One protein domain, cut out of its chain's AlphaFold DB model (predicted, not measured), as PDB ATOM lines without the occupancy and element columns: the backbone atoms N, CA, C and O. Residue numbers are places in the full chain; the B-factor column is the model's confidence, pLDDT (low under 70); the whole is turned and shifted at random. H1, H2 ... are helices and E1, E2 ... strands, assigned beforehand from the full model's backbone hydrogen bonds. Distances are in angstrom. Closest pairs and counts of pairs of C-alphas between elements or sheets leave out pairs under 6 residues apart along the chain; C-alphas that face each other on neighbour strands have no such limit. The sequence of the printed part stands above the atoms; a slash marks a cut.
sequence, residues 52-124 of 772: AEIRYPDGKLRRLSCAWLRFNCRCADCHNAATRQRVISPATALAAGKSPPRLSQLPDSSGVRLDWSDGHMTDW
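Overview. This is residues 52 to 124 of the 772 residues of the protein "Arf-GAP domain-containing protein" of Macrostomum lignano (UniProt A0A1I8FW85). A small sheet of three strands, E3, E4 and E5, lies across from a two-stranded hairpin, E1 and E2, with little contact between them; two short helices, H1 and H2, pack together at one end. From H1 a long stretch with no named element, residues 72 to 89, loops away past Thr 83 and returns to H2. The printed part has 73 residues, under half of them in named elements, which run E1, E2, H1, H2, E3, E4, E5 along the chain; the class is mixed, helices and strands. Both sheets are antiparallel, the larger in the order E3, E4, E5. The whole is compact, with a radius of gyration of the C-alphas of 12.1 A and spans of 30 by 28 by 19 A.

Along the chain. In the larger sheet, E3 is residues 102 to 105, 10.3 A long from first to last C-alpha, E4 is residues 112 to 115, 9.8 A, and E5 is residues 121 to 123, 6.8 A, ending with C-alpha 123 at (-13.414, -41.113, -31.765). E1, residues 52 to 55 and 9.9 A long, begins with C-alpha 52 at (-26.388, -35.187, -30.871). E2 is residues 61 to 65, 13.3 A. H1 is residues 66 to 71, 8.4 A, and H2 is residues 90 to 96, 10.2 A, with C-alpha 90 at (-13.457, -22.641, -29.197).

Arrangement. E3, E4 and E5 form a meander, each strand the antiparallel neighbour of the one before. In the hairpin of E3 and E4, N 104 and O 113 are 2.9 A apart, within hydrogen-bond range. In the hairpin of E4 and E5, N 114 and O 122 are 2.9 A apart, also within range. The closest C-alphas of E1 and E4 are those of Ile 54 and Val 112, 7.7 A apart. E1 and E2 form an antiparallel hairpin, with N 54 and O 62 within hydrogen-bond range at 2.9 A. H1 only grazes the larger sheet, with its residues 66 to 71; H2 is not on it. H1 and H2 touch, opposite ways at a steep tilt of 48 degrees, with Phe 71 and Ala 93 their closest C-alphas at 4.9 A. In both helices every O i to N i+4 pair is within hydrogen-bond range.

Size, cuts and confidence. The two C-alphas farthest apart are those of Gly 59 and Thr 83, at 32.1 A. The printed part has no cut. The link from H1 to H2, 18 residues, is long; within it residues 79 to 80 pair with residues 85 to 86, antiparallel. The mean pLDDT of the printed part is 83.4, and the model's confidence is under 70 at residues 56 to 61 and 106 to 110.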
ATOM      1  N   ALA A  52     -26.394 -33.782 -30.494       82.12
ATOM      2  CA  ALA A  52     -26.388 -35.187 -30.871       82.12
ATOM      3  C   ALA A  52     -26.745 -36.046 -29.651       82.12
ATOM      4  O   ALA A  52     -26.425 -35.688 -28.513       82.12
ATOM      5  N   GLU A  53     -27.400 -37.181 -29.880       82.00
ATOM      6  CA  GLU A  53     -27.735 -38.134 -28.822       82.00
ATOM      7  C   GLU A  53     -26.747 -39.297 -28.834       82.00
ATOM      8  O   GLU A  53     -26.710 -40.094 -29.768       82.00
ATOM      9  N   ILE A  54     -25.932 -39.388 -27.785       75.81
ATOM     10  CA  ILE A  54     -24.934 -40.446 -27.629       75.81
ATOM     11  C   ILE A  54     -25.439 -41.441 -26.587       75.81
ATOM     12  O   ILE A  54     -25.778 -41.063 -25.462       75.81
ATOM     13  N   ARG A  55     -25.469 -42.725 -26.954       72.69
ATOM     14  CA  ARG A  55     -25.699 -43.831 -26.019       72.69
ATOM     15  C   ARG A  55     -24.379 -44.178 -25.335       72.69
ATOM     16  O   ARG A  55     -23.395 -44.481 -26.002       72.69
ATOM     17  N   TYR A  56     -24.356 -44.119 -24.011       67.81
ATOM     18  CA  TYR A  56     -23.177 -44.437 -23.210       67.81
ATOM     19  C   TYR A  56     -23.149 -45.926 -22.811       67.81
ATOM     20  O   TYR A  56     -24.192 -46.582 -22.817       67.81
ATOM     21  N   PRO A  57     -21.980 -46.478 -22.415       59.59
ATOM     22  CA  PRO A  57     -21.866 -47.872 -21.958       59.59
ATOM     23  C   PRO A  57     -22.640 -48.212 -20.669       59.59
ATOM     24  O   PRO A  57     -22.711 -49.374 -20.296       59.59
ATOM     25  N   ASP A  58     -23.224 -47.220 -19.988       63.19
ATOM     26  CA  ASP A  58     -24.205 -47.405 -18.905       63.19
ATOM     27  C   ASP A  58     -25.646 -47.602 -19.435       63.19
ATOM     28  O   ASP A  58     -26.606 -47.562 -18.667       63.19
ATOM     29  N   GLY A  59     -25.801 -47.767 -20.754       64.00
ATOM     30  CA  GLY A  59     -27.070 -47.890 -21.471       64.00
ATOM     31  C   GLY A  59     -27.794 -46.561 -21.715       64.00
ATOM     32  O   GLY A  59     -28.748 -46.531 -22.498       64.00
ATOM     33  N   LYS A  60     -27.365 -45.458 -21.085       67.94
ATOM     34  CA  LYS A  60     -28.111 -44.194 -21.077       67.94
ATOM     35  C   LYS A  60     -27.856 -43.383 -22.341       67.94
ATOM     36  O   LYS A  60     -26.712 -43.135 -22.719       67.94
ATOM     37  N   LEU A  61     -28.935 -42.911 -22.959       69.94
ATOM     38  CA  LEU A  61     -28.882 -41.862 -23.976       69.94
ATOM     39  C   LEU A  61     -28.655 -40.503 -23.307       69.94
ATOM     40  O   LEU A  61     -29.250 -40.204 -22.270       69.94
ATOM     41  N   ARG A  62     -27.784 -39.686 -23.901       77.38
ATOM     42  CA  ARG A  62     -27.457 -38.334 -23.435       77.38
ATOM     43  C   ARG A  62     -27.433 -37.392 -24.631       77.38
ATOM     44  O   ARG A  62     -26.665 -37.611 -25.566       77.38
ATOM     45  N   ARG A  63     -28.267 -36.351 -24.599       82.00
ATOM     46  CA  ARG A  63     -28.305 -35.290 -25.613       82.00
ATOM     47  C   ARG A  63     -27.256 -34.233 -25.275       82.00
ATOM     48  O   ARG A  63     -27.344 -33.606 -24.222       82.00
ATOM     49  N   LEU A  64     -26.265 -34.059 -26.145       84.19
ATOM     50  CA  LEU A  64     -25.069 -33.247 -25.902       84.19
ATOM     51  C   LEU A  64     -24.865 -32.229 -27.025       84.19
ATOM     52  O   LEU A  64     -25.145 -32.524 -28.183       84.19
ATOM     53  N   SER A  65     -24.358 -31.038 -26.693       89.38
ATOM     54  CA  SER A  65     -24.039 -30.007 -27.689       89.38
ATOM     55  C   SER A  65     -22.959 -30.491 -28.659       89.38
ATOM     56  O   SER A  65     -21.894 -30.941 -28.237       89.38
ATOM     57  N   CYS A  66     -23.205 -30.332 -29.958       90.44
ATOM     58  CA  CYS A  66     -22.256 -30.673 -31.014       90.44
ATOM     59  C   CYS A  66     -20.956 -29.870 -30.885       90.44
ATOM     60  O   CYS A  66     -19.873 -30.444 -30.973       90.44
ATOM     61  N   ALA A  67     -21.035 -28.579 -30.551       90.94
ATOM     62  CA  ALA A  67     -19.851 -27.775 -30.254       90.94
ATOM     63  C   ALA A  67     -19.062 -28.314 -29.046       90.94
ATOM     64  O   ALA A  67     -17.834 -28.372 -29.092       90.94
ATOM     65  N   TRP A  68     -19.739 -28.781 -27.988       89.19
ATOM     66  CA  TRP A  68     -19.075 -29.390 -26.825       89.19
ATOM     67  C   TRP A  68     -18.405 -30.733 -27.166       89.19
ATOM     68  O   TRP A  68     -17.293 -30.991 -26.700       89.19
ATOM     69  N   LEU A  69     -19.040 -31.561 -28.006       88.19
ATOM     70  CA  LEU A  69     -18.464 -32.811 -28.516       88.19
ATOM     71  C   LEU A  69     -17.218 -32.533 -29.371       88.19
ATOM     72  O   LEU A  69     -16.144 -33.061 -29.078       88.19
ATOM     73  N   ARG A  70     -17.329 -31.641 -30.367       90.62
ATOM     74  CA  ARG A  70     -16.225 -31.229 -31.252       90.62
ATOM     75  C   ARG A  70     -15.051 -30.662 -30.457       90.62
ATOM     76  O   ARG A  70     -13.912 -31.051 -30.703       90.62
ATOM     77  N   PHE A  71     -15.323 -29.784 -29.485       91.31
ATOM     78  CA  PHE A  71     -14.299 -29.174 -28.630       91.31
ATOM     79  C   PHE A  71     -13.535 -30.221 -27.819       91.31
ATOM     80  O   PHE A  71     -12.327 -30.089 -27.631       91.31
ATOM     81  N   ASN A  72     -14.219 -31.265 -27.340       88.62
ATOM     82  CA  ASN A  72     -13.641 -32.311 -26.493       88.62
ATOM     83  C   ASN A  72     -13.070 -33.522 -27.239       88.62
ATOM     84  O   ASN A  72     -12.657 -34.472 -26.571       88.62
ATOM     85  N   CYS A  73     -12.956 -33.450 -28.571       88.06
ATOM     86  CA  CYS A  73     -12.195 -34.401 -29.378       88.06
ATOM     87  C   CYS A  73     -10.775 -34.623 -28.816       88.06
ATOM     88  O   CYS A  73     -10.108 -33.685 -28.368       88.06
ATOM     89  N   ARG A  74     -10.313 -35.881 -28.844       86.75
ATOM     90  CA  ARG A  74      -8.997 -36.320 -28.340       86.75
ATOM     91  C   ARG A  74      -8.078 -36.904 -29.424       86.75
ATOM     92  O   ARG A  74      -7.140 -37.624 -29.091       86.75
ATOM     93  N   CYS A  75      -8.329 -36.606 -30.703       87.06
ATOM     94  CA  CYS A  75      -7.350 -36.857 -31.769       87.06
ATOM     95  C   CYS A  75      -6.124 -35.932 -31.622       87.06
ATOM     96  O   CYS A  75      -6.184 -34.934 -30.900       87.06
ATOM     97  N   ALA A  76      -5.040 -36.237 -32.341       89.25
ATOM     98  CA  ALA A  76      -3.795 -35.467 -32.294       89.25
ATOM     99  C   ALA A  76      -3.996 -33.975 -32.632       89.25
ATOM    100  O   ALA A  76      -3.532 -33.112 -31.889       89.25
ATOM    101  N   ASP A  77      -4.757 -33.670 -33.687       90.38
ATOM    102  CA  ASP A  77      -5.020 -32.299 -34.163       90.38
ATOM    103  C   ASP A  77      -5.799 -31.446 -33.147       90.38
ATOM    104  O   ASP A  77      -5.672 -30.223 -33.115       90.38
ATOM    105  N   CYS A  78      -6.625 -32.082 -32.310       90.31
ATOM    106  CA  CYS A  78      -7.432 -31.398 -31.300       90.31
ATOM    107  C   CYS A  78      -6.786 -31.397 -29.910       90.31
ATOM    108  O   CYS A  78      -7.170 -30.584 -29.061       90.31
ATOM    109  N   HIS A  79      -5.839 -32.298 -29.647       91.50
ATOM    110  CA  HIS A  79      -5.335 -32.575 -28.309       91.50
ATOM    111  C   HIS A  79      -3.943 -33.226 -28.334       91.50
ATOM    112  O   HIS A  79      -3.772 -34.366 -28.772       91.50
ATOM    113  N   ASN A  80      -2.956 -32.549 -27.747       87.12
ATOM    114  CA  ASN A  80      -1.612 -33.089 -27.584       87.12
ATOM    115  C   ASN A  80      -1.631 -34.207 -26.527       87.12
ATOM    116  O   ASN A  80      -1.881 -33.965 -25.346       87.12
ATOM    117  N   ALA A  81      -1.365 -35.446 -26.948       84.44
ATOM    118  CA  ALA A  81      -1.403 -36.615 -26.070       84.44
ATOM    119  C   ALA A  81      -0.318 -36.599 -24.974       84.44
ATOM    120  O   ALA A  81      -0.574 -37.075 -23.867       84.44
ATOM    121  N   ALA A  82       0.858 -36.027 -25.257       84.56
ATOM    122  CA  ALA A  82       1.985 -35.978 -24.326       84.56
ATOM    123  C   ALA A  82       1.775 -34.928 -23.223       84.56
ATOM    124  O   ALA A  82       1.910 -35.244 -22.042       84.56
ATOM    125  N   THR A  83       1.381 -33.701 -23.581       87.19
ATOM    126  CA  THR A  83       1.121 -32.634 -22.591       87.19
ATOM    127  C   THR A  83      -0.288 -32.690 -21.991       87.19
ATOM    128  O   THR A  83      -0.558 -32.013 -21.001       87.19
ATOM    129  N   ARG A  84      -1.193 -33.492 -22.575       83.56
ATOM    130  CA  ARG A  84      -2.631 -33.582 -22.244       83.56
ATOM    131  C   ARG A  84      -3.392 -32.256 -22.409       83.56
ATOM    132  O   ARG A  84      -4.438 -32.047 -21.791       83.56
ATOM    133  N   GLN A  85      -2.867 -31.355 -23.240       86.12
ATOM    134  CA  GLN A  85      -3.434 -30.031 -23.508       86.12
ATOM    135  C   GLN A  85      -4.290 -30.027 -24.779       86.12
ATOM    136  O   GLN A  85      -4.060 -30.783 -25.724       86.12
ATOM    137  N   ARG A  86      -5.291 -29.142 -24.808       90.94
ATOM    138  CA  ARG A  86      -6.167 -28.932 -25.966       90.94
ATOM    139  C   ARG A  86      -5.471 -28.040 -27.000       90.94
ATOM    140  O   ARG A  86      -4.909 -27.015 -26.632       90.94
ATOM    141  N   VAL A  87      -5.561 -28.422 -28.270       93.00
ATOM    142  CA  VAL A  87      -5.077 -27.657 -29.434       93.00
ATOM    143  C   VAL A  87      -6.247 -26.988 -30.170       93.00
ATOM    144  O   VAL A  87      -6.112 -25.865 -30.648       93.00
ATOM    145  N   ILE A  88      -7.426 -27.626 -30.212       92.00
ATOM    146  CA  ILE A  88      -8.610 -27.057 -30.874       92.00
ATOM    147  C   ILE A  88      -9.127 -25.787 -30.176       92.00
ATOM    148  O   ILE A  88      -9.398 -25.777 -28.971       92.00
ATOM    149  N   SER A  89      -9.335 -24.728 -30.965       92.62
ATOM    150  CA  SER A  89      -9.911 -23.465 -30.492       92.62
ATOM    151  C   SER A  89     -11.431 -23.562 -30.256       92.62
ATOM    152  O   SER A  89     -12.121 -24.323 -30.947       92.62
ATOM    153  N   PRO A  90     -12.006 -22.744 -29.349       92.88
ATOM    154  CA  PRO A  90     -13.457 -22.641 -29.197       92.88
ATOM    155  C   PRO A  90     -14.170 -22.220 -30.491       92.88
ATOM    156  O   PRO A  90     -15.253 -22.719 -30.772       92.88
ATOM    157  N   ALA A  91     -13.557 -21.352 -31.307       91.50
ATOM    158  CA  ALA A  91     -14.134 -20.890 -32.570       91.50
ATOM    159  C   ALA A  91     -14.259 -22.027 -33.599       91.50
ATOM    160  O   ALA A  91     -15.319 -22.203 -34.194       91.50
ATOM    161  N   THR A  92     -13.217 -22.855 -33.743       90.06
ATOM    162  CA  THR A  92     -13.233 -24.063 -34.590       90.06
ATOM    163  C   THR A  92     -14.325 -25.032 -34.135       90.06
ATOM    164  O   THR A  92     -15.096 -25.540 -34.951       90.06
ATOM    165  N   ALA A  93     -14.434 -25.254 -32.821       91.00
ATOM    166  CA  ALA A  93     -15.430 -26.156 -32.260       91.00
ATOM    167  C   ALA A  93     -16.871 -25.642 -32.406       91.00
ATOM    168  O   ALA A  93     -17.770 -26.429 -32.697       91.00
ATOM    169  N   LEU A  94     -17.094 -24.332 -32.259       90.88
ATOM    170  CA  LEU A  94     -18.385 -23.693 -32.522       90.88
ATOM    171  C   LEU A  94     -18.753 -23.739 -34.009       90.88
ATOM    172  O   LEU A  94     -19.913 -23.984 -34.324       90.88
ATOM    173  N   ALA A  95     -17.793 -23.543 -34.918       90.00
ATOM    174  CA  ALA A  95     -18.031 -23.546 -36.360       90.00
ATOM    175  C   ALA A  95     -18.486 -24.921 -36.874       90.00
ATOM    176  O   ALA A  95     -19.550 -25.013 -37.487       90.00
ATOM    177  N   ALA A  96     -17.741 -25.989 -36.572       87.50
ATOM    178  CA  ALA A  96     -18.139 -27.356 -36.923       87.50
ATOM    179  C   ALA A  96     -19.319 -27.866 -36.067       87.50
ATOM    180  O   ALA A  96     -20.112 -28.688 -36.518       87.50
ATOM    181  N   GLY A  97     -19.493 -27.325 -34.857       87.56
ATOM    182  CA  GLY A  97     -20.617 -27.608 -33.965       87.56
ATOM    183  C   GLY A  97     -21.956 -26.965 -34.348       87.56
ATOM    184  O   GLY A  97     -22.922 -27.151 -33.607       87.56
ATOM    185  N   LYS A  98     -22.039 -26.224 -35.467       88.94
ATOM    186  CA  LYS A  98     -23.301 -25.674 -36.007       88.94
ATOM    187  C   LYS A  98     -24.262 -26.755 -36.509       88.94
ATOM    188  O   LYS A  98     -25.469 -26.537 -36.489       88.94
ATOM    189  N   SER A  99     -23.731 -27.904 -36.924       86.31
ATOM    190  CA  SER A  99     -24.491 -29.036 -37.461       86.31
ATOM    191  C   SER A  99     -24.287 -30.284 -36.593       86.31
ATOM    192  O   SER A  99     -23.246 -30.417 -35.943       86.31
ATOM    193  N   PRO A 100     -25.246 -31.226 -36.556       87.31
ATOM    194  CA  PRO A 100     -24.997 -32.544 -35.987       87.31
ATOM    195  C   PRO A 100     -23.983 -33.318 -36.850       87.31
ATOM    196  O   PRO A 100     -24.122 -33.323 -38.075       87.31
ATOM    197  N   PRO A 101     -22.980 -33.985 -36.249       89.25
ATOM    198  CA  PRO A 101     -22.128 -34.912 -36.982       89.25
ATOM    199  C   PRO A 101     -22.939 -36.139 -37.411       89.25
ATOM    200  O   PRO A 101     -23.902 -36.527 -36.740       89.25
ATOM    201  N   ARG A 102     -22.514 -36.814 -38.481       88.69
ATOM    202  CA  ARG A 102     -22.986 -38.175 -38.757       88.69
ATOM    203  C   ARG A 102     -22.383 -39.093 -37.693       88.69
ATOM    204  O   ARG A 102     -21.170 -39.118 -37.511       88.69
ATOM    205  N   LEU A 103     -23.231 -39.828 -36.976       86.00
ATOM    206  CA  LEU A 103     -22.786 -40.806 -35.986       86.00
ATOM    207  C   LEU A 103     -22.648 -42.179 -36.647       86.00
ATOM    208  O   LEU A 103     -23.544 -42.615 -37.372       86.00
ATOM    209  N   SER A 104     -21.547 -42.868 -36.367       81.75
ATOM    210  CA  SER A 104     -21.305 -44.257 -36.762       81.75
ATOM    211  C   SER A 104     -20.787 -45.060 -35.560       81.75
ATOM    212  O   SER A 104     -20.110 -44.527 -34.681       81.75
ATOM    213  N   GLN A 105     -21.150 -46.339 -35.456       71.88
ATOM    214  CA  GLN A 105     -20.627 -47.215 -34.401       71.88
ATOM    215  C   GLN A 105     -19.204 -47.653 -34.772       71.88
ATOM    216  O   GLN A 105     -18.940 -47.949 -35.938       71.88
ATOM    217  N   LEU A 106     -18.281 -47.673 -33.807       65.44
ATOM    218  CA  LEU A 106     -16.925 -48.169 -34.064       65.44
ATOM    219  C   LEU A 106     -16.947 -49.690 -34.325       65.44
ATOM    220  O   LEU A 106     -17.779 -50.379 -33.728       65.44
ATOM    221  N   PRO A 107     -16.048 -50.241 -35.171       59.28
ATOM    222  CA  PRO A 107     -16.060 -51.667 -35.531       59.28
ATOM    223  C   PRO A 107     -15.917 -52.628 -34.340       59.28
ATOM    224  O   PRO A 107     -16.424 -53.743 -34.373       59.28
ATOM    225  N   ASP A 108     -15.252 -52.180 -33.276       60.50
ATOM    226  CA  ASP A 108     -15.040 -52.894 -32.011       60.50
ATOM    227  C   ASP A 108     -16.177 -52.685 -30.986       60.50
ATOM    228  O   ASP A 108     -16.155 -53.257 -29.897       60.50
ATOM    229  N   SER A 109     -17.162 -51.837 -31.307       59.47
ATOM    230  CA  SER A 109     -18.212 -51.352 -30.401       59.47
ATOM    231  C   SER A 109     -17.718 -50.689 -29.098       59.47
ATOM    232  O   SER A 109     -18.500 -50.536 -28.156       59.47
ATOM    233  N   SER A 110     -16.459 -50.233 -29.024       62.31
ATOM    234  CA  SER A 110     -15.909 -49.573 -27.822       62.31
ATOM    235  C   SER A 110     -16.439 -48.148 -27.607       62.31
ATOM    236  O   SER A 110     -16.365 -47.596 -26.502       62.31
ATOM    237  N   GLY A 111     -17.015 -47.553 -28.653       71.00
ATOM    238  CA  GLY A 111     -17.604 -46.224 -28.629       71.00
ATOM    239  C   GLY A 111     -18.261 -45.831 -29.951       71.00
ATOM    240  O   GLY A 111     -18.656 -46.669 -30.762       71.00
ATOM    241  N   VAL A 112     -18.389 -44.520 -30.144       79.44
ATOM    242  CA  VAL A 112     -19.075 -43.903 -31.284       79.44
ATOM    243  C   VAL A 112     -18.087 -43.021 -32.038       79.44
ATOM    244  O   VAL A 112     -17.333 -42.264 -31.426       79.44
ATOM    245  N   ARG A 113     -18.102 -43.105 -33.363       86.62
ATOM    246  CA  ARG A 113     -17.404 -42.204 -34.275       86.62
ATOM    247  C   ARG A 113     -18.349 -41.072 -34.679       86.62
ATOM    248  O   ARG A 113     -19.526 -41.300 -34.953       86.62
ATOM    249  N   LEU A 114     -17.827 -39.850 -34.678       89.62
ATOM    250  CA  LEU A 114     -18.528 -38.640 -35.099       89.62
ATOM    251  C   LEU A 114     -17.814 -38.079 -36.331       89.62
ATOM    252  O   LEU A 114     -16.670 -37.630 -36.231       89.62
ATOM    253  N   ASP A 115     -18.483 -38.129 -37.478       91.62
ATOM    254  CA  ASP A 115     -18.012 -37.598 -38.756       91.62
ATOM    255  C   ASP A 115     -18.599 -36.191 -38.964       91.62
ATOM    256  O   ASP A 115     -19.819 -36.009 -39.017       91.62
ATOM    257  N   TRP A 116     -17.732 -35.181 -39.025       92.25
ATOM    258  CA  TRP A 116     -18.100 -33.762 -39.006       92.25
ATOM    259  C   TRP A 116     -18.172 -33.147 -40.411       92.25
ATOM    260  O   TRP A 116     -17.534 -33.611 -41.354       92.25
ATOM    261  N   SER A 117     -18.921 -32.048 -40.557       88.56
ATOM    262  CA  SER A 117     -19.085 -31.343 -41.841       88.56
ATOM    263  C   SER A 117     -17.838 -30.579 -42.315       88.56
ATOM    264  O   SER A 117     -17.810 -30.128 -43.453       88.56
ATOM    265  N   ASP A 118     -16.823 -30.426 -41.462       88.56
ATOM    266  CA  ASP A 118     -15.480 -29.934 -41.813       88.56
ATOM    267  C   ASP A 118     -14.544 -31.069 -42.290       88.56
ATOM    268  O   ASP A 118     -13.345 -30.857 -42.445       88.56
ATOM    269  N   GLY A 119     -15.074 -32.285 -42.490       89.25
ATOM    270  CA  GLY A 119     -14.309 -33.486 -42.844       89.25
ATOM    271  C   GLY A 119     -13.560 -34.121 -41.669       89.25
ATOM    272  O   GLY A 119     -12.910 -35.152 -41.841       89.25
ATOM    273  N   HIS A 120     -13.637 -33.542 -40.468       92.50
ATOM    274  CA  HIS A 120     -12.960 -34.073 -39.293       92.50
ATOM    275  C   HIS A 120     -13.651 -35.333 -38.752       92.50
ATOM    276  O   HIS A 120     -14.859 -35.521 -38.892       92.50
ATOM    277  N   MET A 121     -12.892 -36.174 -38.049       89.81
ATOM    278  CA  MET A 121     -13.388 -37.399 -37.416       89.81
ATOM    279  C   MET A 121     -13.066 -37.382 -35.919       89.81
ATOM    280  O   MET A 121     -11.931 -37.124 -35.525       89.81
ATOM    281  N   THR A 122     -14.046 -37.684 -35.068       88.25
ATOM    282  CA  THR A 122     -13.842 -37.810 -33.616       88.25
ATOM    283  C   THR A 122     -14.206 -39.206 -33.131       88.25
ATOM    284  O   THR A 122     -15.361 -39.616 -33.202       88.25
ATOM    285  N   ASP A 123     -13.221 -39.908 -32.572       83.12
ATOM    286  CA  ASP A 123     -13.414 -41.113 -31.765       83.12
ATOM    287  C   ASP A 123     -13.894 -40.719 -30.354       83.12
ATOM    288  O   ASP A 123     -13.158 -40.106 -29.569       83.12
ATOM    289  N   TRP A 124     -15.142 -41.060 -30.029       75.88
ATOM    290  CA  TRP A 124     -15.759 -40.759 -28.737       75.88
ATOM    291  C   TRP A 124     -15.535 -41.852 -27.670       75.88
ATOM    292  O   TRP A 124     -15.884 -41.639 -26.508       75.88
TER     293      TRP A 124